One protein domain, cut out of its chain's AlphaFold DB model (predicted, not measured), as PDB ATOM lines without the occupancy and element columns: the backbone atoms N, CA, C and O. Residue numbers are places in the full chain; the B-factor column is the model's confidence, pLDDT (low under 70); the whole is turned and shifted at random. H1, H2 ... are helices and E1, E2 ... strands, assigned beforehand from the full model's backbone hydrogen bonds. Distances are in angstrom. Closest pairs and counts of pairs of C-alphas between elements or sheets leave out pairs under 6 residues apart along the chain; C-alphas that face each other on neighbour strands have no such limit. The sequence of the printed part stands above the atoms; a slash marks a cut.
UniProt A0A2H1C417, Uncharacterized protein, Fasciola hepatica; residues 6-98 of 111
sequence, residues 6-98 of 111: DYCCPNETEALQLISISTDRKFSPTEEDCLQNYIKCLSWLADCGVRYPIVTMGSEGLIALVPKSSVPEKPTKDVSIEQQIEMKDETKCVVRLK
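What this domain is: This is residues 6 to 98 of the 111 residues of an uncharacterized protein of Fasciola hepatica (UniProt A0A2H1C417). A strongly twisted sheet of four strands has the long helix H2 packed slantwise over one face, and H1 packs on H2 and on edge strand E1: two layers, helices on one face of a sheet. The 93 printed residues hold, in chain order, H1, H2, E1, E2, E3 and E4; the sheet's order is E1 E2 E4 E3, antiparallel. The class is mixed, and the whole is compact, with a radius of gyration of the C-alphas of 12.9 A and spans of 39 by 31 by 21 A.

Where its parts are: Find C-alpha 52 at (56.938, -70.745, 87.602), where E1 begins, residues 52 to 56. E2 is 62 to 67, E4 90 to 97, and E3 79 to 87, 21.8 A, bending by 60 degrees at 82. H2, residues 31 to 47, 24.8 A, ends at C-alpha 47 (57.872, -62.514, 94.984); H1 is 12 to 22.

How they stand to each other: Look at N 55 and O 63, 2.8 A, in hairpin E1 and E2; N 64 and O 95, 2.8 A, between E2 and E4; N 92 and O 85, 2.8 A, in hairpin E3 and E4. H2 is on the sheet at a height of 8.7 A, its C-alpha of Leu 42 6.2 A from that of Leu 65 in E2, their closest. H1 touches H2, whose residues 37 to 44 alone meet it, closest at C-alphas Ile 19 and Cys 41, 5.7 A, at a steep tilt of 62 degrees. O i to N i+4 pairs are within hydrogen-bond range throughout H1 and in 11 of 13 in H2.

The domain as a whole: The farthest C-alphas, Asp 24 and Lys 74, are 39.8 A apart. The printed part has no cut; the link E2 to E3 is long. Residues 21 to 33 have pLDDT under 70.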
ATOM      1  N   ASP A   6      59.880 -66.201  83.141       88.56
ATOM      2  CA  ASP A   6      58.791 -67.164  83.282       88.56
ATOM      3  C   ASP A   6      59.198 -68.340  84.177       88.56
ATOM      4  O   ASP A   6      58.404 -68.788  84.999       88.56
ATOM      5  N   TYR A   7      60.452 -68.787  84.078       90.31
ATOM      6  CA  TYR A   7      60.970 -69.948  84.799       90.31
ATOM      7  C   TYR A   7      62.286 -69.625  85.503       90.31
ATOM      8  O   TYR A   7      63.132 -68.903  84.971       90.31
ATOM      9  N   CYS A   8      62.470 -70.196  86.690       93.69
ATOM     10  CA  CYS A   8      63.746 -70.260  87.390       93.69
ATOM     11  C   CYS A   8      63.817 -71.622  88.077       93.69
ATOM     12  O   CYS A   8      62.907 -71.966  88.835       93.69
ATOM     13  N   CYS A   9      64.862 -72.390  87.769       95.12
ATOM     14  CA  CYS A   9      64.951 -73.801  88.131       95.12
ATOM     15  C   CYS A   9      66.238 -74.113  88.912       95.12
ATOM     16  O   CYS A   9      67.074 -74.849  88.385       95.12
ATOM     17  N   PRO A  10      66.467 -73.525  90.103       95.00
ATOM     18  CA  PRO A  10      67.628 -73.886  90.905       95.00
ATOM     19  C   PRO A  10      67.622 -75.375  91.278       95.00
ATOM     20  O   PRO A  10      66.576 -75.966  91.557       95.00
ATOM     21  N   ASN A  11      68.803 -75.978  91.351       95.00
ATOM     22  CA  ASN A  11      68.970 -77.256  92.040       95.00
ATOM     23  C   ASN A  11      68.906 -77.085  93.572       95.00
ATOM     24  O   ASN A  11      68.815 -75.968  94.081       95.00
ATOM     25  N   GLU A  12      68.965 -78.186  94.324       92.12
ATOM     26  CA  GLU A  12      68.912 -78.178  95.798       92.12
ATOM     27  C   GLU A  12      69.932 -77.221  96.428       92.12
ATOM     28  O   GLU A  12      69.597 -76.433  97.314       92.12
ATOM     29  N   THR A  13      71.175 -77.254  95.945       90.81
ATOM     30  CA  THR A  13      72.264 -76.436  96.493       90.81
ATOM     31  C   THR A  13      72.036 -74.957  96.191       90.81
ATOM     32  O   THR A  13      72.159 -74.115  97.080       90.81
ATOM     33  N   GLU A  14      71.654 -74.634  94.957       93.56
ATOM     34  CA  GLU A  14      71.340 -73.267  94.533       93.56
ATOM     35  C   GLU A  14      70.135 -72.710  95.299       93.56
ATOM     36  O   GLU A  14      70.169 -71.566  95.749       93.56
ATOM     37  N   ALA A  15      69.097 -73.517  95.524       92.19
ATOM     38  CA  ALA A  15      67.914 -73.113  96.275       92.19
ATOM     39  C   ALA A  15      68.265 -72.735  97.723       92.19
ATOM     40  O   ALA A  15      67.850 -71.680  98.208       92.19
ATOM     41  N   LEU A  16      69.084 -73.546  98.402       89.00
ATOM     42  CA  LEU A  16      69.564 -73.251  99.758       89.00
ATOM     43  C   LEU A  16      70.442 -71.990  99.801       89.00
ATOM     44  O   LEU A  16      70.324 -71.171 100.719       89.00
ATOM     45  N   GLN A  17      71.283 -71.783  98.787       87.88
ATOM     46  CA  GLN A  17      72.094 -70.570  98.664       87.88
ATOM     47  C   GLN A  17      71.228 -69.323  98.462       87.88
ATOM     48  O   GLN A  17      71.431 -68.322  99.145       87.88
ATOM     49  N   LEU A  18      70.213 -69.386  97.600       86.75
ATOM     50  CA  LEU A  18      69.297 -68.268  97.361       86.75
ATOM     51  C   LEU A  18      68.572 -67.844  98.642       86.75
ATOM     52  O   LEU A  18      68.477 -66.650  98.930       86.75
ATOM     53  N   ILE A  19      68.134 -68.804  99.462       82.50
ATOM     54  CA  ILE A  19      67.475 -68.493 100.736       82.50
ATOM     55  C   ILE A  19      68.460 -67.862 101.719       82.50
ATOM     56  O   ILE A  19      68.112 -66.872 102.360       82.50
ATOM     57  N   SER A  20      69.681 -68.389 101.833       73.94
ATOM     58  CA  SER A  20      70.688 -67.840 102.756       73.94
ATOM     59  C   SER A  20      71.187 -66.447 102.360       73.94
ATOM     60  O   SER A  20      71.599 -65.687 103.225       73.94
ATOM     61  N   ILE A  21      71.100 -66.074 101.081       68.75
ATOM     62  CA  ILE A  21      71.317 -64.691 100.626       68.75
ATOM     63  C   ILE A  21      70.094 -63.817 100.946       68.75
ATOM     64  O   ILE A  21      70.239 -62.644 101.278       68.75
ATOM     65  N   SER A  22      68.882 -64.376 100.852       63.53
ATOM     66  CA  SER A  22      67.634 -63.657 101.151       63.53
ATOM     67  C   SER A  22      67.367 -63.457 102.650       63.53
ATOM     68  O   SER A  22      66.580 -62.590 103.023       63.53
ATOM     69  N   THR A  23      68.006 -64.252 103.513       58.69
ATOM     70  CA  THR A  23      67.847 -64.210 104.971       58.69
ATOM     71  C   THR A  23      69.184 -63.896 105.629       58.69
ATOM     72  O   THR A  23      70.152 -64.619 105.460       58.69
ATOM     73  N   ASP A  24      69.233 -62.839 106.437       51.62
ATOM     74  CA  ASP A  24      70.442 -62.322 107.107       51.62
ATOM     75  C   ASP A  24      71.055 -63.265 108.182       51.62
ATOM     76  O   ASP A  24      71.725 -62.823 109.119       51.62
ATOM     77  N   ARG A  25      70.803 -64.582 108.137       51.00
ATOM     78  CA  ARG A  25      71.239 -65.526 109.176       51.00
ATOM     79  C   ARG A  25      71.730 -66.861 108.626       51.00
ATOM     80  O   ARG A  25      71.064 -67.528 107.844       51.00
ATOM     81  N   LYS A  26      72.880 -67.279 109.168       45.91
ATOM     82  CA  LYS A  26      73.466 -68.622 109.058       45.91
ATOM     83  C   LYS A  26      72.447 -69.677 109.514       45.91
ATOM     84  O   LYS A  26      72.228 -69.827 110.713       45.91
ATOM     85  N   PHE A  27      71.854 -70.399 108.569       49.47
ATOM     86  CA  PHE A  27      71.032 -71.582 108.825       49.47
ATOM     87  C   PHE A  27      71.796 -72.840 108.398       49.47
ATOM     88  O   PHE A  27      72.316 -72.904 107.287       49.47
ATOM     89  N   SER A  28      71.853 -73.836 109.281       50.91
ATOM     90  CA  SER A  28      72.270 -75.209 108.976       50.91
ATOM     91  C   SER A  28      71.019 -76.096 109.021       50.91
ATOM     92  O   SER A  28      70.490 -76.285 110.117       50.91
ATOM     93  N   PRO A  29      70.492 -76.571 107.881       52.56
ATOM     94  CA  PRO A  29      69.200 -77.253 107.855       52.56
ATOM     95  C   PRO A  29      69.294 -78.735 108.254       52.56
ATOM     96  O   PRO A  29      70.266 -79.412 107.920       52.56
ATOM     97  N   THR A  30      68.268 -79.233 108.947       54.12
ATOM     98  CA  THR A  30      67.922 -80.663 109.059       54.12
ATOM     99  C   THR A  30      67.102 -81.129 107.838       54.12
ATOM    100  O   THR A  30      66.668 -80.305 107.038       54.12
ATOM    101  N   GLU A  31      66.870 -82.433 107.641       51.66
ATOM    102  CA  GLU A  31      66.145 -82.940 106.452       51.66
ATOM    103  C   GLU A  31      64.679 -82.460 106.355       51.66
ATOM    104  O   GLU A  31      64.216 -82.131 105.263       51.66
ATOM    105  N   GLU A  32      63.956 -82.337 107.476       53.03
ATOM    106  CA  GLU A  32      62.625 -81.698 107.509       53.03
ATOM    107  C   GLU A  32      62.698 -80.191 107.210       53.03
ATOM    108  O   GLU A  32      61.776 -79.625 106.611       53.03
ATOM    109  N   ASP A  33      63.829 -79.545 107.522       63.47
ATOM    110  CA  ASP A  33      64.073 -78.159 107.126       63.47
ATOM    111  C   ASP A  33      64.278 -78.028 105.610       63.47
ATOM    112  O   ASP A  33      63.977 -76.971 105.056       63.47
ATOM    113  N   CYS A  34      64.750 -79.065 104.905       76.12
ATOM    114  CA  CYS A  34      65.049 -78.977 103.471       76.12
ATOM    115  C   CYS A  34      63.799 -78.699 102.628       76.12
ATOM    116  O   CYS A  34      63.812 -77.770 101.820       76.12
ATOM    117  N   LEU A  35      62.693 -79.421 102.856       85.50
ATOM    118  CA  LEU A  35      61.440 -79.187 102.125       85.50
ATOM    119  C   LEU A  35      60.901 -77.773 102.378       85.50
ATOM    120  O   LEU A  35      60.553 -77.056 101.441       85.50
ATOM    121  N   GLN A  36      60.876 -77.354 103.643       88.19
ATOM    122  CA  GLN A  36      60.419 -76.017 104.023       88.19
ATOM    123  C   GLN A  36      61.318 -74.920 103.451       88.19
ATOM    124  O   GLN A  36      60.836 -73.857 103.059       88.19
ATOM    125  N   ASN A  37      62.620 -75.171 103.350       88.88
ATOM    126  CA  ASN A  37      63.542 -74.269 102.683       88.88
ATOM    127  C   ASN A  37      63.220 -74.171 101.191       88.88
ATOM    128  O   ASN A  37      63.058 -73.062 100.691       88.88
ATOM    129  N   TYR A  38      63.013 -75.281 100.484       92.50
ATOM    130  CA  TYR A  38      62.626 -75.224  99.071       92.50
ATOM    131  C   TYR A  38      61.333 -74.436  98.868       92.50
ATOM    132  O   TYR A  38      61.284 -73.570  98.000       92.50
ATOM    133  N   ILE A  39      60.331 -74.627  99.728       92.56
ATOM    134  CA  ILE A  39      59.095 -73.835  99.700       92.56
ATOM    135  C   ILE A  39      59.382 -72.339  99.885       92.56
ATOM    136  O   ILE A  39      58.880 -71.520  99.116       92.56
ATOM    137  N   LYS A  40      60.232 -71.963 100.849       91.56
ATOM    138  CA  LYS A  40      60.656 -70.563 101.034       91.56
ATOM    139  C   LYS A  40      61.364 -70.009  99.797       91.56
ATOM    140  O   LYS A  40      61.082 -68.877  99.412       91.56
ATOM    141  N   CYS A  41      62.246 -70.786  99.162       93.38
ATOM    142  CA  CYS A  41      62.916 -70.391  97.920       93.38
ATOM    143  C   CYS A  41      61.900 -70.120  96.807       93.38
ATOM    144  O   CYS A  41      61.951 -69.069  96.170       93.38
ATOM    145  N   LEU A  42      60.947 -71.035  96.610       94.94
ATOM    146  CA  LEU A  42      59.900 -70.911  95.599       94.94
ATOM    147  C   LEU A  42      59.052 -69.651  95.810       94.94
ATOM    148  O   LEU A  42      58.836 -68.895  94.863       94.94
ATOM    149  N   SER A  43      58.618 -69.394  97.046       92.69
ATOM    150  CA  SER A  43      57.864 -68.185  97.393       92.69
ATOM    151  C   SER A  43      58.684 -66.918  97.156       92.69
ATOM    152  O   SER A  43      58.201 -65.986  96.522       92.69
ATOM    153  N   TRP A  44      59.954 -66.901  97.573       91.19
ATOM    154  CA  TRP A  44      60.844 -65.760  97.350       91.19
ATOM    155  C   TRP A  44      61.080 -65.479  95.857       91.19
ATOM    156  O   TRP A  44      61.037 -64.325  95.425       91.19
ATOM    157  N   LEU A  45      61.279 -66.522  95.044       92.00
ATOM    158  CA  LEU A  45      61.404 -66.395  93.590       92.00
ATOM    159  C   LEU A  45      60.117 -65.838  92.968       92.00
ATOM    160  O   LEU A  45      60.180 -64.944  92.122       92.00
ATOM    161  N   ALA A  46      58.951 -66.314  93.409       91.69
ATOM    162  CA  ALA A  46      57.665 -65.786  92.962       91.69
ATOM    163  C   ALA A  46      57.472 -64.312  93.352       91.69
ATOM    164  O   ALA A  46      57.007 -63.509  92.537       91.69
ATOM    165  N   ASP A  47      57.893 -63.914  94.553       89.50
ATOM    166  CA  ASP A  47      57.872 -62.514  94.984       89.50
ATOM    167  C   ASP A  47      58.799 -61.629  94.148       89.50
ATOM    168  O   ASP A  47      58.424 -60.496  93.826       89.50
ATOM    169  N   CYS A  48      59.941 -62.170  93.712       88.00
ATOM    170  CA  CYS A  48      60.858 -61.536  92.763       88.00
ATOM    171  C   CYS A  48      60.313 -61.454  91.325       88.00
ATOM    172  O   CYS A  48      60.964 -60.857  90.467       88.00
ATOM    173  N   GLY A  49      59.134 -62.021  91.049       89.50
ATOM    174  CA  GLY A  49      58.477 -61.962  89.743       89.50
ATOM    175  C   GLY A  49      58.720 -63.175  88.844       89.50
ATOM    176  O   GLY A  49      58.442 -63.088  87.651       89.50
ATOM    177  N   VAL A  50      59.222 -64.293  89.382       91.69
ATOM    178  CA  VAL A  50      59.288 -65.561  88.641       91.69
ATOM    179  C   VAL A  50      57.894 -66.182  88.563       91.69
ATOM    180  O   VAL A  50      57.243 -66.395  89.586       91.69
ATOM    181  N   ARG A  51      57.421 -66.500  87.354       90.00
ATOM    182  CA  ARG A  51      56.057 -67.025  87.168       90.00
ATOM    183  C   ARG A  51      55.909 -68.476  87.636       90.00
ATOM    184  O   ARG A  51      54.924 -68.797  88.302       90.00
ATOM    185  N   TYR A  52      56.897 -69.311  87.320       92.12
ATOM    186  CA  TYR A  52      56.938 -70.745  87.602       92.12
ATOM    187  C   TYR A  52      58.296 -71.136  88.208       92.12
ATOM    188  O   TYR A  52      59.175 -71.639  87.499       92.12
ATOM    189  N   PRO A  53      58.526 -70.867  89.503       95.31
ATOM    190  CA  PRO A  53      59.743 -71.305  90.165       95.31
ATOM    191  C   PRO A  53      59.685 -72.816  90.435       95.31
ATOM    192  O   PRO A  53      58.629 -73.368  90.767       95.31
ATOM    193  N   ILE A  54      60.827 -73.482  90.275       97.00
ATOM    194  CA  ILE A  54      60.977 -74.936  90.394       97.00
ATOM    195  C   ILE A  54      62.293 -75.223  91.120       97.00
ATOM    196  O   ILE A  54      63.313 -74.653  90.770       97.00
ATOM    197  N   VAL A  55      62.305 -76.123  92.097       96.81
ATOM    198  CA  VAL A  55      63.543 -76.673  92.660       96.81
ATOM    199  C   VAL A  55      63.698 -78.109  92.173       96.81
ATOM    200  O   VAL A  55      62.800 -78.931  92.369       96.81
ATOM    201  N   THR A  56      64.822 -78.421  91.531       95.12
ATOM    202  CA  THR A  56      65.140 -79.784  91.077       95.12
ATOM    203  C   THR A  56      65.958 -80.520  92.134       95.12
ATOM    204  O   THR A  56      66.961 -79.979  92.593       95.12
ATOM    205  N   MET A  57      65.567 -81.752  92.469       90.69
ATOM    206  CA  MET A  57      66.129 -82.565  93.557       90.69
ATOM    207  C   MET A  57      66.760 -83.882  93.069       90.69
ATOM    208  O   MET A  57      66.624 -84.931  93.698       90.69
ATOM    209  N   GLY A  58      67.369 -83.872  91.880       85.88
ATOM    210  CA  GLY A  58      68.009 -85.056  91.300       85.88
ATOM    211  C   GLY A  58      67.074 -86.273  91.223       85.88
ATOM    212  O   GLY A  58      66.030 -86.225  90.569       85.88
ATOM    213  N   SER A  59      67.447 -87.364  91.899       84.38
ATOM    214  CA  SER A  59      66.668 -88.611  91.959       84.38
ATOM    215  C   SER A  59      65.371 -88.505  92.763       84.38
ATOM    216  O   SER A  59      64.509 -89.365  92.625       84.38
ATOM    217  N   GLU A  60      65.195 -87.458  93.570       85.69
ATOM    218  CA  GLU A  60      63.958 -87.210  94.320       85.69
ATOM    219  C   GLU A  60      62.895 -86.484  93.480       85.69
ATOM    220  O   GLU A  60      61.741 -86.357  93.903       85.69
ATOM    221  N   GLY A  61      63.257 -86.040  92.271       92.00
ATOM    222  CA  GLY A  61      62.373 -85.359  91.331       92.00
ATOM    223  C   GLY A  61      62.437 -83.842  91.458       92.00
ATOM    224  O   GLY A  61      63.513 -83.255  91.361       92.00
ATOM    225  N   LEU A  62      61.291 -83.178  91.609       94.81
ATOM    226  CA  LEU A  62      61.214 -81.718  91.707       94.81
ATOM    227  C   LEU A  62      60.088 -81.249  92.624       94.81
ATOM    228  O   LEU A  62      59.151 -81.988  92.930       94.81
ATOM    229  N   ILE A  63      60.171 -79.990  93.032       95.88
ATOM    230  CA  ILE A  63      59.100 -79.272  93.715       95.88
ATOM    231  C   ILE A  63      58.882 -77.927  93.031       95.88
ATOM    232  O   ILE A  63      59.834 -77.226  92.703       95.88
ATOM    233  N   ALA A  64      57.633 -77.574  92.767       96.81
ATOM    234  CA  ALA A  64      57.278 -76.389  91.999       96.81
ATOM    235  C   ALA A  64      56.156 -75.617  92.680       96.81
ATOM    236  O   ALA A  64      55.293 -76.204  93.334       96.81
ATOM    237  N   LEU A  65      56.141 -74.301  92.481       96.12
ATOM    238  CA  LEU A  65      55.013 -73.459  92.860       96.12
ATOM    239  C   LEU A  65      54.218 -73.112  91.606       96.12
ATOM    240  O   LEU A  65      54.717 -72.440  90.702       96.12
ATOM    241  N   VAL A  66      52.973 -73.571  91.555       94.56
ATOM    242  CA  VAL A  66      52.098 -73.413  90.388       94.56
ATOM    243  C   VAL A  66      50.750 -72.828  90.797       94.56
ATOM    244  O   VAL A  66      50.328 -73.014  91.939       94.56
ATOM    245  N   PRO A  67      50.034 -72.139  89.894       93.50
ATOM    246  CA  PRO A  67      48.640 -71.776  90.123       93.50
ATOM    247  C   PRO A  67      47.802 -72.995  90.510       93.50
ATOM    248  O   PRO A  67      47.890 -74.036  89.856       93.50
ATOM    249  N   LYS A  68      46.933 -72.869  91.519       91.56
ATOM    250  CA  LYS A  68      46.014 -73.953  91.908       91.56
ATOM    251  C   LYS A  68      45.119 -74.393  90.750       91.56
ATOM    252  O   LYS A  68      44.833 -75.575  90.615       91.56
ATOM    253  N   SER A  69      44.746 -73.457  89.877       91.12
ATOM    254  CA  SER A  69      43.986 -73.709  88.644       91.12
ATOM    255  C   SER A  69      44.698 -74.625  87.643       91.12
ATOM    256  O   SER A  69      44.045 -75.209  86.785       91.12
ATOM    257  N   SER A  70      46.026 -74.757  87.737       90.00
ATOM    258  CA  SER A  70      46.834 -75.634  86.878       90.00
ATOM    259  C   SER A  70      47.011 -77.041  87.456       90.00
ATOM    260  O   SER A  70      47.575 -77.907  86.790       90.00
ATOM    261  N   VAL A  71      46.557 -77.284  88.691       89.88
ATOM    262  CA  VAL A  71      46.653 -78.592  89.340       89.88
ATOM    263  C   VAL A  71      45.375 -79.385  89.049       89.88
ATOM    264  O   VAL A  71      44.286 -78.915  89.380       89.88
ATOM    265  N   PRO A  72      45.463 -80.582  88.444       88.12
ATOM    266  CA  PRO A  72      44.286 -81.407  88.200       88.12
ATOM    267  C   PRO A  72      43.651 -81.858  89.523       88.12
ATOM    268  O   PRO A  72      44.357 -82.181  90.476       88.12
ATOM    269  N   GLU A  73      42.318 -81.969  89.560       85.25
ATOM    270  CA  GLU A  73      41.576 -82.447  90.745       85.25
ATOM    271  C   GLU A  73      42.027 -83.835  91.216       85.25
ATOM    272  O   GLU A  73      41.942 -84.163  92.399       85.25
ATOM    273  N   LYS A  74      42.509 -84.659  90.278       87.06
ATOM    274  CA  LYS A  74      43.068 -85.989  90.528       87.06
ATOM    275  C   LYS A  74      44.508 -86.036  90.018       87.06
ATOM    276  O   LYS A  74      44.718 -86.342  88.842       87.06
ATOM    277  N   PRO A  75      45.496 -85.718  90.870       84.75
ATOM    278  CA  PRO A  75      46.902 -85.835  90.513       84.75
ATOM    279  C   PRO A  75      47.276 -87.289  90.205       84.75
ATOM    280  O   PRO A  75      46.695 -88.231  90.750       84.75
ATOM    281  N   THR A  76      48.258 -87.488  89.327       86.69
ATOM    282  CA  THR A  76      48.846 -88.816  89.104       86.69
ATOM    283  C   THR A  76      49.585 -89.289  90.356       86.69
ATOM    284  O   THR A  76      50.000 -88.472  91.171       86.69
ATOM    285  N   LYS A  77      49.819 -90.602  90.488       85.19
ATOM    286  CA  LYS A  77      50.456 -91.222  91.672       85.19
ATOM    287  C   LYS A  77      51.805 -90.607  92.092       85.19
ATOM    288  O   LYS A  77      52.169 -90.690  93.258       85.19
ATOM    289  N   ASP A  78      52.528 -90.010  91.145       88.00
ATOM    290  CA  ASP A  78      53.858 -89.431  91.358       88.00
ATOM    291  C   ASP A  78      53.805 -87.927  91.703       88.00
ATOM    292  O   ASP A  78      54.845 -87.296  91.880       88.00
ATOM    293  N   VAL A  79      52.602 -87.346  91.802       91.38
ATOM    294  CA  VAL A  79      52.350 -85.936  92.135       91.38
ATOM    295  C   VAL A  79      51.723 -85.847  93.528       91.38
ATOM    296  O   VAL A  79      50.667 -86.433  93.771       91.38
ATOM    297  N   SER A  80      52.302 -85.047  94.420       92.19
ATOM    298  CA  SER A  80      51.704 -84.665  95.703       92.19
ATOM    299  C   SER A  80      51.579 -83.148  95.833       92.19
ATOM    300  O   SER A  80      52.404 -82.390  95.327       92.19
ATOM    301  N   ILE A  81      50.515 -82.691  96.496       93.75
ATOM    302  CA  ILE A  81      50.337 -81.283  96.866       93.75
ATOM    303  C   ILE A  81      50.811 -81.150  98.310       93.75
ATOM    304  O   ILE A  81      50.176 -81.687  99.213       93.75
ATOM    305  N   GLU A  82      51.921 -80.451  98.515       92.56
ATOM    306  CA  GLU A  82      52.553 -80.314  99.834       92.56
ATOM    307  C   GLU A  82      51.929 -79.164 100.634       92.56
ATOM    308  O   GLU A  82      51.728 -79.266 101.841       92.56
ATOM    309  N   GLN A  83      51.605 -78.055  99.960       92.56
ATOM    310  CA  GLN A  83      51.094 -76.848 100.610       92.56
ATOM    311  C   GLN A  83      50.287 -75.977  99.639       92.56
ATOM    312  O   GLN A  83      50.563 -75.947  98.441       92.56
ATOM    313  N   GLN A  84      49.308 -75.231 100.158       93.38
ATOM    314  CA  GLN A  84      48.664 -74.120  99.448       93.38
ATOM    315  C   GLN A  84      49.151 -72.795 100.034       93.38
ATOM    316  O   GLN A  84      49.281 -72.665 101.252       93.38
ATOM    317  N   ILE A  85      49.446 -71.833  99.165       91.94
ATOM    318  CA  ILE A  85      49.997 -70.526  99.519       91.94
ATOM    319  C   ILE A  85      49.176 -69.458  98.802       91.94
ATOM    320  O   ILE A  85      49.024 -69.504  97.584       91.94
ATOM    321  N   GLU A  86      48.665 -68.490  99.554       92.38
ATOM    322  CA  GLU A  86      48.005 -67.308  98.998       92.38
ATOM    323  C   GLU A  86      49.060 -66.257  98.640       92.38
ATOM    324  O   GLU A  86      49.832 -65.832  99.503       92.38
ATOM    325  N   MET A  87      49.121 -65.838  97.371       85.62
ATOM    326  CA  MET A  87      50.075 -64.831  96.897       85.62
ATOM    327  C   MET A  87      49.414 -63.864  95.917       85.62
ATOM    328  O   MET A  87      48.967 -64.290  94.859       85.62
ATOM    329  N   LYS A  88      49.440 -62.556  96.223       77.88
ATOM    330  CA  LYS A  88      49.039 -61.464  95.305       77.88
ATOM    331  C   LYS A  88      47.741 -61.783  94.536       77.88
ATOM    332  O   LYS A  88      47.728 -61.773  93.309       77.88
ATOM    333  N   ASP A  89      46.693 -62.104  95.294       83.44
ATOM    334  CA  ASP A  89      45.334 -62.415  94.818       83.44
ATOM    335  C   ASP A  89      45.166 -63.745  94.052       83.44
ATOM    336  O   ASP A  89      44.108 -64.008  93.481       83.44
ATOM    337  N   GLU A  90      46.177 -64.617  94.066       89.44
ATOM    338  CA  GLU A  90      46.121 -65.957  93.483       89.44
ATOM    339  C   GLU A  90      46.475 -67.036  94.519       89.44
ATOM    340  O   GLU A  90      47.522 -66.989  95.173       89.44
ATOM    341  N   THR A  91      45.639 -68.073  94.614       93.56
ATOM    342  CA  THR A  91      45.995 -69.291  95.345       93.56
ATOM    343  C   THR A  91      46.969 -70.121  94.509       93.56
ATOM    344  O   THR A  91      46.631 -70.624  93.430       93.56
ATOM    345  N   LYS A  92      48.173 -70.330  95.035       94.62
ATOM    346  CA  LYS A  92      49.189 -71.216  94.465       94.62
ATOM    347  C   LYS A  92      49.316 -72.502  95.273       94.62
ATOM    348  O   LYS A  92      49.009 -72.556  96.462       94.62
ATOM    349  N   CYS A  93      49.784 -73.551  94.616       95.50
ATOM    350  CA  CYS A  93      50.068 -74.847  95.207       95.50
ATOM    351  C   CYS A  93      51.556 -75.152  95.076       95.50
ATOM    352  O   CYS A  93      52.131 -75.034  93.992       95.50
ATOM    353  N   VAL A  94      52.152 -75.603  96.172       96.00
ATOM    354  CA  VAL A  94      53.428 -76.306  96.163       96.00
ATOM    355  C   VAL A  94      53.142 -77.746  95.767       96.00
ATOM    356  O   VAL A  94      52.456 -78.477  96.485       96.00
ATOM    357  N   VAL A  95      53.668 -78.144  94.619       95.69
ATOM    358  CA  VAL A  95      53.495 -79.477  94.057       95.69
ATOM    359  C   VAL A  95      54.845 -80.169  94.028       95.69
ATOM    360  O   VAL A  95      55.802 -79.634  93.469       95.69
ATOM    361  N   ARG A  96      54.923 -81.365  94.603       94.50
ATOM    362  CA  ARG A  96      56.084 -82.244  94.510       94.50
ATOM    363  C   ARG A  96      55.818 -83.308  93.456       94.50
ATOM    364  O   ARG A  96      54.788 -83.978  93.475       94.50
ATOM    365  N   LEU A  97      56.763 -83.455  92.537       93.19
ATOM    366  CA  LEU A  97      56.779 -84.504  91.533       93.19
ATOM    367  C   LEU A  97      57.928 -85.449  91.865       93.19
ATOM    368  O   LEU A  97      59.086 -85.036  91.835       93.19
ATOM    369  N   LYS A  98      57.624 -86.703  92.189       89.44
ATOM    370  CA  LYS A  98      58.655 -87.713  92.437       89.44
ATOM    371  C   LYS A  98      59.218 -88.201  91.110       89.44
ATOM    372  O   LYS A  98      58.463 -88.441  90.165       89.44
TER     373      LYS A  98